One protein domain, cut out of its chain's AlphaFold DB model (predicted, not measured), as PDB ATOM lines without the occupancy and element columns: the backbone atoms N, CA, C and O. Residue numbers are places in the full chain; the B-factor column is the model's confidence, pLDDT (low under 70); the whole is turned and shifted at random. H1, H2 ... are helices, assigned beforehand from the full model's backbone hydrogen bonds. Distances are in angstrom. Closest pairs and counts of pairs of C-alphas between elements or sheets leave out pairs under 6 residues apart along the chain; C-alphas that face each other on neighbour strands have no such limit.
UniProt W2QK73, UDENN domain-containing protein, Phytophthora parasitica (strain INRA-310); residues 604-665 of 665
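Overview. This is residues 604 to 665 of the 665 residues of the protein "UDENN domain-containing protein" of Phytophthora parasitica (strain INRA-310) (UniProt W2QK73). The longest helix, H2, makes one side of a loose, flat U; the chain turns at H3, and H4 comes back as the other side, with few contacts between the two sides. H1 packs crosswise on the first part of H2, at the open end of the U, and residues 657 to 665, which include H5, stick out beyond H4 as a free tail. The printed part has 62 residues with five named helices in the order H1, H2, H3, H4, H5 and no named strand, and the class is all helix. The whole is loose, with a radius of gyration of the C-alphas of 13.3 A and spans of 38 by 31 by 16 A.

Along the chain. H2 holds residues 618 to 632 and is 21.6 A long from first to last C-alpha; it begins at C-alpha 618 (-27.823, 27.554, -30.010). Before it lies H1, residues 605 to 611, 9.9 A long, which begins at C-alpha 605 (-37.336, 29.468, -30.641). After H2 come H3, residues 636 to 642, 9.7 A long, and H4, residues 646 to 656, 15.5 A long. H5, residues 658 to 661, is 5.7 A long and ends at C-alpha 661 (-37.490, 37.170, -44.385).

Arrangement. H2 touches H1 with residues 618 to 622 alone; the closest C-alphas are those of Leu 608 and Leu 622, 7.0 A apart, and the two lines are about perpendicular at 82 degrees. H2 touches H3 with residues 627 to 630 alone, and the closest C-alphas, those of Val 630 and Glu 636, are 5.1 A apart. H2 and H3 form a helical hairpin, running opposite ways at a tilt of 35.3 degrees, only just steep. H2 and H4 are near each other, with 5 pairs of C-alphas within 10 A. H4 is close to H3 but not clearly touching; the closest C-alphas are those of Phe 642 and Phe 648, 6.9 A apart. H4 is likewise close to H1 but not clearly touching, with the C-alphas of Ser 605 and Leu 656 closest at 7.0 A. H5 is apart from H1, H2 and H3. In H1, H2 and H4 every O i to N i+4 pair is within hydrogen-bond range; in H3 it is 2 of 3, and H5 is too short for such a pair.

Size, cuts and confidence. The two C-alphas farthest apart, those of Val 634 and Val 663, are 38.7 A apart. Residues 657 to 665, of which 658 to 661 belong to H5, stand free; without them the body of 53 residues spans 31 by 22 by 17 A. The printed part has no cut and ends at Lys 665, the chain's last residue. The links H2 to H3, H3 to H4 and H4 to H5 are tight, and the link H1 to H2 is short. The mean pLDDT of the printed part is 74.5, and residues 604 to 616 and 656 to 665 of this predicted model are under 70.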
ATOM      1  N   SER A 604     -40.099  25.570 -30.105       62.97
ATOM      2  CA  SER A 604     -40.248  27.018 -30.116       62.97
ATOM      3  C   SER A 604     -38.874  27.683 -29.937       62.97
ATOM      4  O   SER A 604     -38.056  27.293 -29.097       62.97
ATOM      5  N   SER A 605     -38.596  28.719 -30.735       61.28
ATOM      6  CA  SER A 605     -37.336  29.468 -30.641       61.28
ATOM      7  C   SER A 605     -37.158  30.132 -29.272       61.28
ATOM      8  O   SER A 605     -36.029  30.352 -28.837       61.28
ATOM      9  N   GLN A 606     -38.266  30.413 -28.578       60.03
ATOM     10  CA  GLN A 606     -38.281  30.972 -27.228       60.03
ATOM     11  C   GLN A 606     -37.897  29.927 -26.183       60.03
ATOM     12  O   GLN A 606     -37.080  30.237 -25.318       60.03
ATOM     13  N   ASP A 607     -38.408  28.697 -26.291       61.59
ATOM     14  CA  ASP A 607     -38.031  27.601 -25.396       61.59
ATOM     15  C   ASP A 607     -36.561  27.251 -25.593       61.59
ATOM     16  O   ASP A 607     -35.814  27.167 -24.621       61.59
ATOM     17  N   LEU A 608     -36.087  27.158 -26.838       65.38
ATOM     18  CA  LEU A 608     -34.690  26.831 -27.099       65.38
ATOM     19  C   LEU A 608     -33.736  27.934 -26.614       65.38
ATOM     20  O   LEU A 608     -32.723  27.624 -25.991       65.38
ATOM     21  N   ALA A 609     -34.087  29.212 -26.815       62.34
ATOM     22  CA  ALA A 609     -33.300  30.358 -26.355       62.34
ATOM     23  C   ALA A 609     -33.312  30.538 -24.827       62.34
ATOM     24  O   ALA A 609     -32.269  30.839 -24.246       62.34
ATOM     25  N   ALA A 610     -34.457  30.330 -24.165       61.28
ATOM     26  CA  ALA A 610     -34.580  30.409 -22.705       61.28
ATOM     27  C   ALA A 610     -33.777  29.317 -21.989       61.28
ATOM     28  O   ALA A 610     -33.379  29.474 -20.835       61.28
ATOM     29  N   SER A 611     -33.532  28.215 -22.689       57.03
ATOM     30  CA  SER A 611     -32.895  27.044 -22.125       57.03
ATOM     31  C   SER A 611     -31.360  27.143 -22.159       57.03
ATOM     32  O   SER A 611     -30.698  26.501 -21.332       57.03
ATOM     33  N   ILE A 612     -30.771  27.948 -23.064       63.50
ATOM     34  CA  ILE A 612     -29.311  28.119 -23.230       63.50
ATOM     35  C   ILE A 612     -28.684  28.552 -21.904       63.50
ATOM     36  O   ILE A 612     -28.854  29.676 -21.441       63.50
ATOM     37  N   SER A 613     -27.916  27.649 -21.300       60.31
ATOM     38  CA  SER A 613     -27.151  27.915 -20.089       60.31
ATOM     39  C   SER A 613     -25.700  27.524 -20.336       60.31
ATOM     40  O   SER A 613     -25.421  26.579 -21.065       60.31
ATOM     41  N   GLY A 614     -24.765  28.290 -19.771       58.41
ATOM     42  CA  GLY A 614     -23.347  27.928 -19.756       58.41
ATOM     43  C   GLY A 614     -22.704  27.714 -21.131       58.41
ATOM     44  O   GLY A 614     -22.269  26.613 -21.434       58.41
ATOM     45  N   GLY A 615     -22.589  28.762 -21.952       63.44
ATOM     46  CA  GLY A 615     -21.655  28.794 -23.092       63.44
ATOM     47  C   GLY A 615     -21.925  27.841 -24.269       63.44
ATOM     48  O   GLY A 615     -21.165  27.892 -25.232       63.44
ATOM     49  N   GLN A 616     -22.972  27.010 -24.228       68.12
ATOM     50  CA  GLN A 616     -23.403  26.197 -25.371       68.12
ATOM     51  C   GLN A 616     -23.897  27.080 -26.519       68.12
ATOM     52  O   GLN A 616     -24.570  28.093 -26.290       68.12
ATOM     53  N   SER A 617     -23.583  26.691 -27.759       74.00
ATOM     54  CA  SER A 617     -24.163  27.356 -28.918       74.00
ATOM     55  C   SER A 617     -25.633  26.957 -29.071       74.00
ATOM     56  O   SER A 617     -26.059  25.878 -28.657       74.00
ATOM     57  N   PHE A 618     -26.424  27.835 -29.688       71.69
ATOM     58  CA  PHE A 618     -27.823  27.554 -30.010       71.69
ATOM     59  C   PHE A 618     -27.975  26.256 -30.827       71.69
ATOM     60  O   PHE A 618     -28.905  25.487 -30.599       71.69
ATOM     61  N   TYR A 619     -27.044  25.998 -31.752       74.56
ATOM     62  CA  TYR A 619     -27.059  24.806 -32.599       74.56
ATOM     63  C   TYR A 619     -26.853  23.517 -31.814       74.56
ATOM     64  O   TYR A 619     -27.579  22.559 -32.058       74.56
ATOM     65  N   ASP A 620     -25.930  23.505 -30.851       78.12
ATOM     66  CA  ASP A 620     -25.692  22.321 -30.014       78.12
ATOM     67  C   ASP A 620     -26.965  21.957 -29.236       78.12
ATOM     68  O   ASP A 620     -27.351  20.793 -29.147       78.12
ATOM     69  N   ARG A 621     -27.669  22.981 -28.735       77.75
ATOM     70  CA  ARG A 621     -28.938  22.832 -28.015       77.75
ATOM     71  C   ARG A 621     -30.063  22.330 -28.920       77.75
ATOM     72  O   ARG A 621     -30.813  21.445 -28.521       77.75
ATOM     73  N   LEU A 622     -30.173  22.879 -30.132       78.31
ATOM     74  CA  LEU A 622     -31.131  22.423 -31.138       78.31
ATOM     75  C   LEU A 622     -30.901  20.953 -31.487       78.31
ATOM     76  O   LEU A 622     -31.849  20.177 -31.479       78.31
ATOM     77  N   GLN A 623     -29.652  20.566 -31.747       81.19
ATOM     78  CA  GLN A 623     -29.301  19.182 -32.051       81.19
ATOM     79  C   GLN A 623     -29.653  18.235 -30.900       81.19
ATOM     80  O   GLN A 623     -30.145  17.141 -31.155       81.19
ATOM     81  N   GLU A 624     -29.450  18.642 -29.644       83.00
ATOM     82  CA  GLU A 624     -29.785  17.817 -28.481       83.00
ATOM     83  C   GLU A 624     -31.299  17.574 -28.342       83.00
ATOM     84  O   GLU A 624     -31.718  16.424 -28.163       83.00
ATOM     85  N   GLU A 625     -32.121  18.622 -28.467       82.56
ATOM     86  CA  GLU A 625     -33.586  18.499 -28.399       82.56
ATOM     87  C   GLU A 625     -34.149  17.724 -29.596       82.56
ATOM     88  O   GLU A 625     -34.953  16.810 -29.415       82.56
ATOM     89  N   VAL A 626     -33.664  18.008 -30.810       86.25
ATOM     90  CA  VAL A 626     -34.025  17.252 -32.017       86.25
ATOM     91  C   VAL A 626     -33.675  15.777 -31.839       86.25
ATOM     92  O   VAL A 626     -34.532  14.920 -32.017       86.25
ATOM     93  N   ALA A 627     -32.455  15.454 -31.403       86.81
ATOM     94  CA  ALA A 627     -32.034  14.069 -31.206       86.81
ATOM     95  C   ALA A 627     -32.866  13.348 -30.131       86.81
ATOM     96  O   ALA A 627     -33.065  12.136 -30.202       86.81
ATOM     97  N   LYS A 628     -33.347  14.068 -29.112       86.12
ATOM     98  CA  LYS A 628     -34.249  13.510 -28.099       86.12
ATOM     99  C   LYS A 628     -35.617  13.180 -28.686       86.12
ATOM    100  O   LYS A 628     -36.143  12.113 -28.383       86.12
ATOM    101  N   GLU A 629     -36.164  14.060 -29.513       86.12
ATOM    102  CA  GLU A 629     -37.461  13.845 -30.150       86.12
ATOM    103  C   GLU A 629     -37.399  12.735 -31.209       86.12
ATOM    104  O   GLU A 629     -38.270  11.869 -31.244       86.12
ATOM    105  N   VAL A 630     -36.306  12.667 -31.982       89.94
ATOM    106  CA  VAL A 630     -36.016  11.573 -32.927       89.94
ATOM    107  C   VAL A 630     -36.034  10.213 -32.219       89.94
ATOM    108  O   VAL A 630     -36.777   9.329 -32.638       89.94
ATOM    109  N   ARG A 631     -35.297  10.059 -31.107       89.94
ATOM    110  CA  ARG A 631     -35.218   8.792 -30.344       89.94
ATOM    111  C   ARG A 631     -36.543   8.340 -29.727       89.94
ATOM    112  O   ARG A 631     -36.704   7.169 -29.406       89.94
ATOM    113  N   ASN A 632     -37.469   9.267 -29.490       88.00
ATOM    114  CA  ASN A 632     -38.787   8.949 -28.934       88.00
ATOM    115  C   ASN A 632     -39.835   8.686 -30.026       88.00
ATOM    116  O   ASN A 632     -40.958   8.279 -29.717       88.00
ATOM    117  N   SER A 633     -39.492   8.931 -31.291       90.31
ATOM    118  CA  SER A 633     -40.397   8.791 -32.420       90.31
ATOM    119  C   SER A 633     -40.452   7.352 -32.920       90.31
ATOM    120  O   SER A 633     -39.443   6.664 -33.033       90.31
ATOM    121  N   VAL A 634     -41.637   6.913 -33.344       92.56
ATOM    122  CA  VAL A 634     -41.796   5.650 -34.091       92.56
ATOM    123  C   VAL A 634     -41.174   5.708 -35.495       92.56
ATOM    124  O   VAL A 634     -41.085   4.685 -36.165       92.56
ATOM    125  N   TYR A 635     -40.763   6.901 -35.933       93.19
ATOM    126  CA  TYR A 635     -40.096   7.168 -37.205       93.19
ATOM    127  C   TYR A 635     -38.596   7.458 -37.019       93.19
ATOM    128  O   TYR A 635     -38.026   8.183 -37.832       93.19
ATOM    129  N   GLU A 636     -37.979   6.945 -35.945       92.81
ATOM    130  CA  GLU A 636     -36.574   7.189 -35.570       92.81
ATOM    131  C   GLU A 636     -35.619   7.079 -36.768       92.81
ATOM    132  O   GLU A 636     -34.973   8.069 -37.097       92.81
ATOM    133  N   ASP A 637     -35.612   5.945 -37.480       92.56
ATOM    134  CA  ASP A 637     -34.709   5.700 -38.619       92.56
ATOM    135  C   ASP A 637     -34.813   6.778 -39.711       92.56
ATOM    136  O   ASP A 637     -33.813   7.239 -40.257       92.56
ATOM    137  N   TYR A 638     -36.039   7.194 -40.035       95.12
ATOM    138  CA  TYR A 638     -36.278   8.195 -41.071       95.12
ATOM    139  C   TYR A 638     -35.897   9.598 -40.594       95.12
ATOM    140  O   TYR A 638     -35.315  10.380 -41.344       95.12
ATOM    141  N   LEU A 639     -36.249   9.940 -39.352       94.31
ATOM    142  CA  LEU A 639     -35.982  11.261 -38.793       94.31
ATOM    143  C   LEU A 639     -34.493  11.469 -38.495       94.31
ATOM    144  O   LEU A 639     -33.997  12.580 -38.680       94.31
ATOM    145  N   ASP A 640     -33.769  10.422 -38.102       93.19
ATOM    146  CA  ASP A 640     -32.314  10.473 -37.927       93.19
ATOM    147  C   ASP A 640     -31.618  10.873 -39.233       93.19
ATOM    148  O   ASP A 640     -30.780  11.773 -39.244       93.19
ATOM    149  N   GLU A 641     -32.041  10.300 -40.360       95.00
ATOM    150  CA  GLU A 641     -31.523  10.683 -41.672       95.00
ATOM    151  C   GLU A 641     -32.018  12.072 -42.114       95.00
ATOM    152  O   GLU A 641     -31.236  12.894 -42.593       95.00
ATOM    153  N   PHE A 642     -33.303  12.379 -41.913       94.38
ATOM    154  CA  PHE A 642     -33.895  13.661 -42.298       94.38
ATOM    155  C   PHE A 642     -33.214  14.857 -41.622       94.38
ATOM    156  O   PHE A 642     -32.958  15.877 -42.268       94.38
ATOM    157  N   THR A 643     -32.883  14.737 -40.336       92.19
ATOM    158  CA  THR A 643     -32.250  15.816 -39.555       92.19
ATOM    159  C   THR A 643     -30.824  16.144 -40.003       92.19
ATOM    160  O   THR A 643     -30.307  17.211 -39.673       92.19
ATOM    161  N   GLN A 644     -30.203  15.274 -40.806       92.12
ATOM    162  CA  GLN A 644     -28.879  15.485 -41.398       92.12
ATOM    163  C   GLN A 644     -28.938  16.215 -42.751       92.12
ATOM    164  O   GLN A 644     -27.897  16.578 -43.301       92.12
ATOM    165  N   THR A 645     -30.134  16.441 -43.302       94.62
ATOM    166  CA  THR A 645     -30.306  17.058 -44.624       94.62
ATOM    167  C   THR A 645     -30.084  18.568 -44.608       94.62
ATOM    168  O   THR A 645     -30.352  19.268 -43.625       94.62
ATOM    169  N   GLN A 646     -29.660  19.115 -45.746       93.38
ATOM    170  CA  GLN A 646     -29.486  20.556 -45.910       93.38
ATOM    171  C   GLN A 646     -30.828  21.299 -45.841       93.38
ATOM    172  O   GLN A 646     -30.879  22.437 -45.367       93.38
ATOM    173  N   MET A 647     -31.920  20.660 -46.277       92.62
ATOM    174  CA  MET A 647     -33.276  21.208 -46.159       92.62
ATOM    175  C   MET A 647     -33.696  21.424 -44.704       92.62
ATOM    176  O   MET A 647     -34.234  22.486 -44.384       92.62
ATOM    177  N   PHE A 648     -33.433  20.448 -43.831       91.06
ATOM    178  CA  PHE A 648     -33.710  20.562 -42.400       91.06
ATOM    179  C   PHE A 648     -32.900  21.703 -41.778       91.06
ATOM    180  O   PHE A 648     -33.473  22.608 -41.165       91.06
ATOM    181  N   CYS A 649     -31.585  21.716 -42.017       87.12
ATOM    182  CA  CYS A 649     -30.685  22.754 -41.513       87.12
ATOM    183  C   CYS A 649     -31.147  24.162 -41.915       87.12
ATOM    184  O   CYS A 649     -31.272  25.040 -41.061       87.12
ATOM    185  N   GLN A 650     -31.474  24.371 -43.194       87.75
ATOM    186  CA  GLN A 650     -31.922  25.680 -43.672       87.75
ATOM    187  C   GLN A 650     -33.288  26.097 -43.133       87.75
ATOM    188  O   GLN A 650     -33.512  27.282 -42.875       87.75
ATOM    189  N   TYR A 651     -34.215  25.152 -42.965       87.25
ATOM    190  CA  TYR A 651     -35.518  25.459 -42.389       87.25
ATOM    191  C   TYR A 651     -35.364  26.032 -40.978       87.25
ATOM    192  O   TYR A 651     -35.864  27.128 -40.711       87.25
ATOM    193  N   TYR A 652     -34.596  25.365 -40.115       81.75
ATOM    194  CA  TYR A 652     -34.349  25.861 -38.765       81.75
ATOM    195  C   TYR A 652     -33.538  27.149 -38.756       81.75
ATOM    196  O   TYR A 652     -33.943  28.085 -38.080       81.75
ATOM    197  N   GLU A 653     -32.481  27.271 -39.563       80.06
ATOM    198  CA  GLU A 653     -31.758  28.538 -39.752       80.06
ATOM    199  C   GLU A 653     -32.700  29.712 -40.051       80.06
ATOM    200  O   GLU A 653     -32.569  30.797 -39.474       80.06
ATOM    201  N   SER A 654     -33.693  29.481 -40.914       78.88
ATOM    202  CA  SER A 654     -34.670  30.495 -41.303       78.88
ATOM    203  C   SER A 654     -35.612  30.903 -40.162       78.88
ATOM    204  O   SER A 654     -36.018  32.063 -40.101       78.88
ATOM    205  N   LEU A 655     -35.922  29.992 -39.230       75.69
ATOM    206  CA  LEU A 655     -36.721  30.288 -38.035       75.69
ATOM    207  C   LEU A 655     -35.946  31.148 -37.022       75.69
ATOM    208  O   LEU A 655     -36.555  31.883 -36.244       75.69
ATOM    209  N   LEU A 656     -34.612  31.083 -37.044       68.06
ATOM    210  CA  LEU A 656     -33.728  31.812 -36.124       68.06
ATOM    211  C   LEU A 656     -33.422  33.239 -36.560       68.06
ATOM    212  O   LEU A 656     -33.054  34.067 -35.728       68.06
ATOM    213  N   GLN A 657     -33.582  33.543 -37.849       64.06
ATOM    214  CA  GLN A 657     -33.336  34.869 -38.417       64.06
ATOM    215  C   GLN A 657     -34.613  35.467 -39.035       64.06
ATOM    216  O   GLN A 657     -34.658  35.721 -40.244       64.06
ATOM    217  N   PRO A 658     -35.663  35.753 -38.236       51.78
ATOM    218  CA  PRO A 658     -36.929  36.273 -38.759       51.78
ATOM    219  C   PRO A 658     -36.785  37.632 -39.475       51.78
ATOM    220  O   PRO A 658     -37.583  37.959 -40.354       51.78
ATOM    221  N   GLU A 659     -35.748  38.417 -39.163       42.50
ATOM    222  CA  GLU A 659     -35.504  39.739 -39.763       42.50
ATOM    223  C   GLU A 659     -35.052  39.681 -41.237       42.50
ATOM    224  O   GLU A 659     -35.287  40.634 -41.983       42.50
ATOM    225  N   ALA A 660     -34.483  38.562 -41.705       39.06
ATOM    226  CA  ALA A 660     -34.056  38.403 -43.100       39.06
ATOM    227  C   ALA A 660     -35.224  38.109 -44.066       39.06
ATOM    228  O   ALA A 660     -35.146  38.415 -45.257       39.06
ATOM    229  N   GLN A 661     -36.342  37.570 -43.562       41.50
ATOM    230  CA  GLN A 661     -37.490  37.170 -44.385       41.50
ATOM    231  C   GLN A 661     -38.367  38.349 -44.840       41.50
ATOM    232  O   GLN A 661     -39.044  38.253 -45.864       41.50
ATOM    233  N   ASN A 662     -38.324  39.493 -44.147       32.12
ATOM    234  CA  ASN A 662     -39.089  40.690 -44.533       32.12
ATOM    235  C   ASN A 662     -38.519  41.427 -45.759       32.12
ATOM    236  O   ASN A 662     -39.138  42.371 -46.242       32.12
ATOM    237  N   VAL A 663     -37.368  40.996 -46.285       32.47
ATOM    238  CA  VAL A 663     -36.743  41.587 -47.483       32.47
ATOM    239  C   VAL A 663     -37.080  40.795 -48.763       32.47
ATOM    240  O   VAL A 663     -36.829  41.280 -49.865       32.47
ATOM    241  N   GLN A 664     -37.681  39.601 -48.645       28.86
ATOM    242  CA  GLN A 664     -37.974  38.703 -49.778       28.86
ATOM    243  C   GLN A 664     -39.466  38.398 -50.021       28.86
ATOM    244  O   GLN A 664     -39.765  37.650 -50.954       28.86
ATOM    245  N   LYS A 665     -40.397  38.967 -49.243       27.83
ATOM    246  CA  LYS A 665     -41.844  38.869 -49.516       27.83
ATOM    247  C   LYS A 665     -42.338  39.897 -50.527       27.83
ATOM    248  O   LYS A 665     -41.915  41.071 -50.434       27.83
TER     249      LYS A 665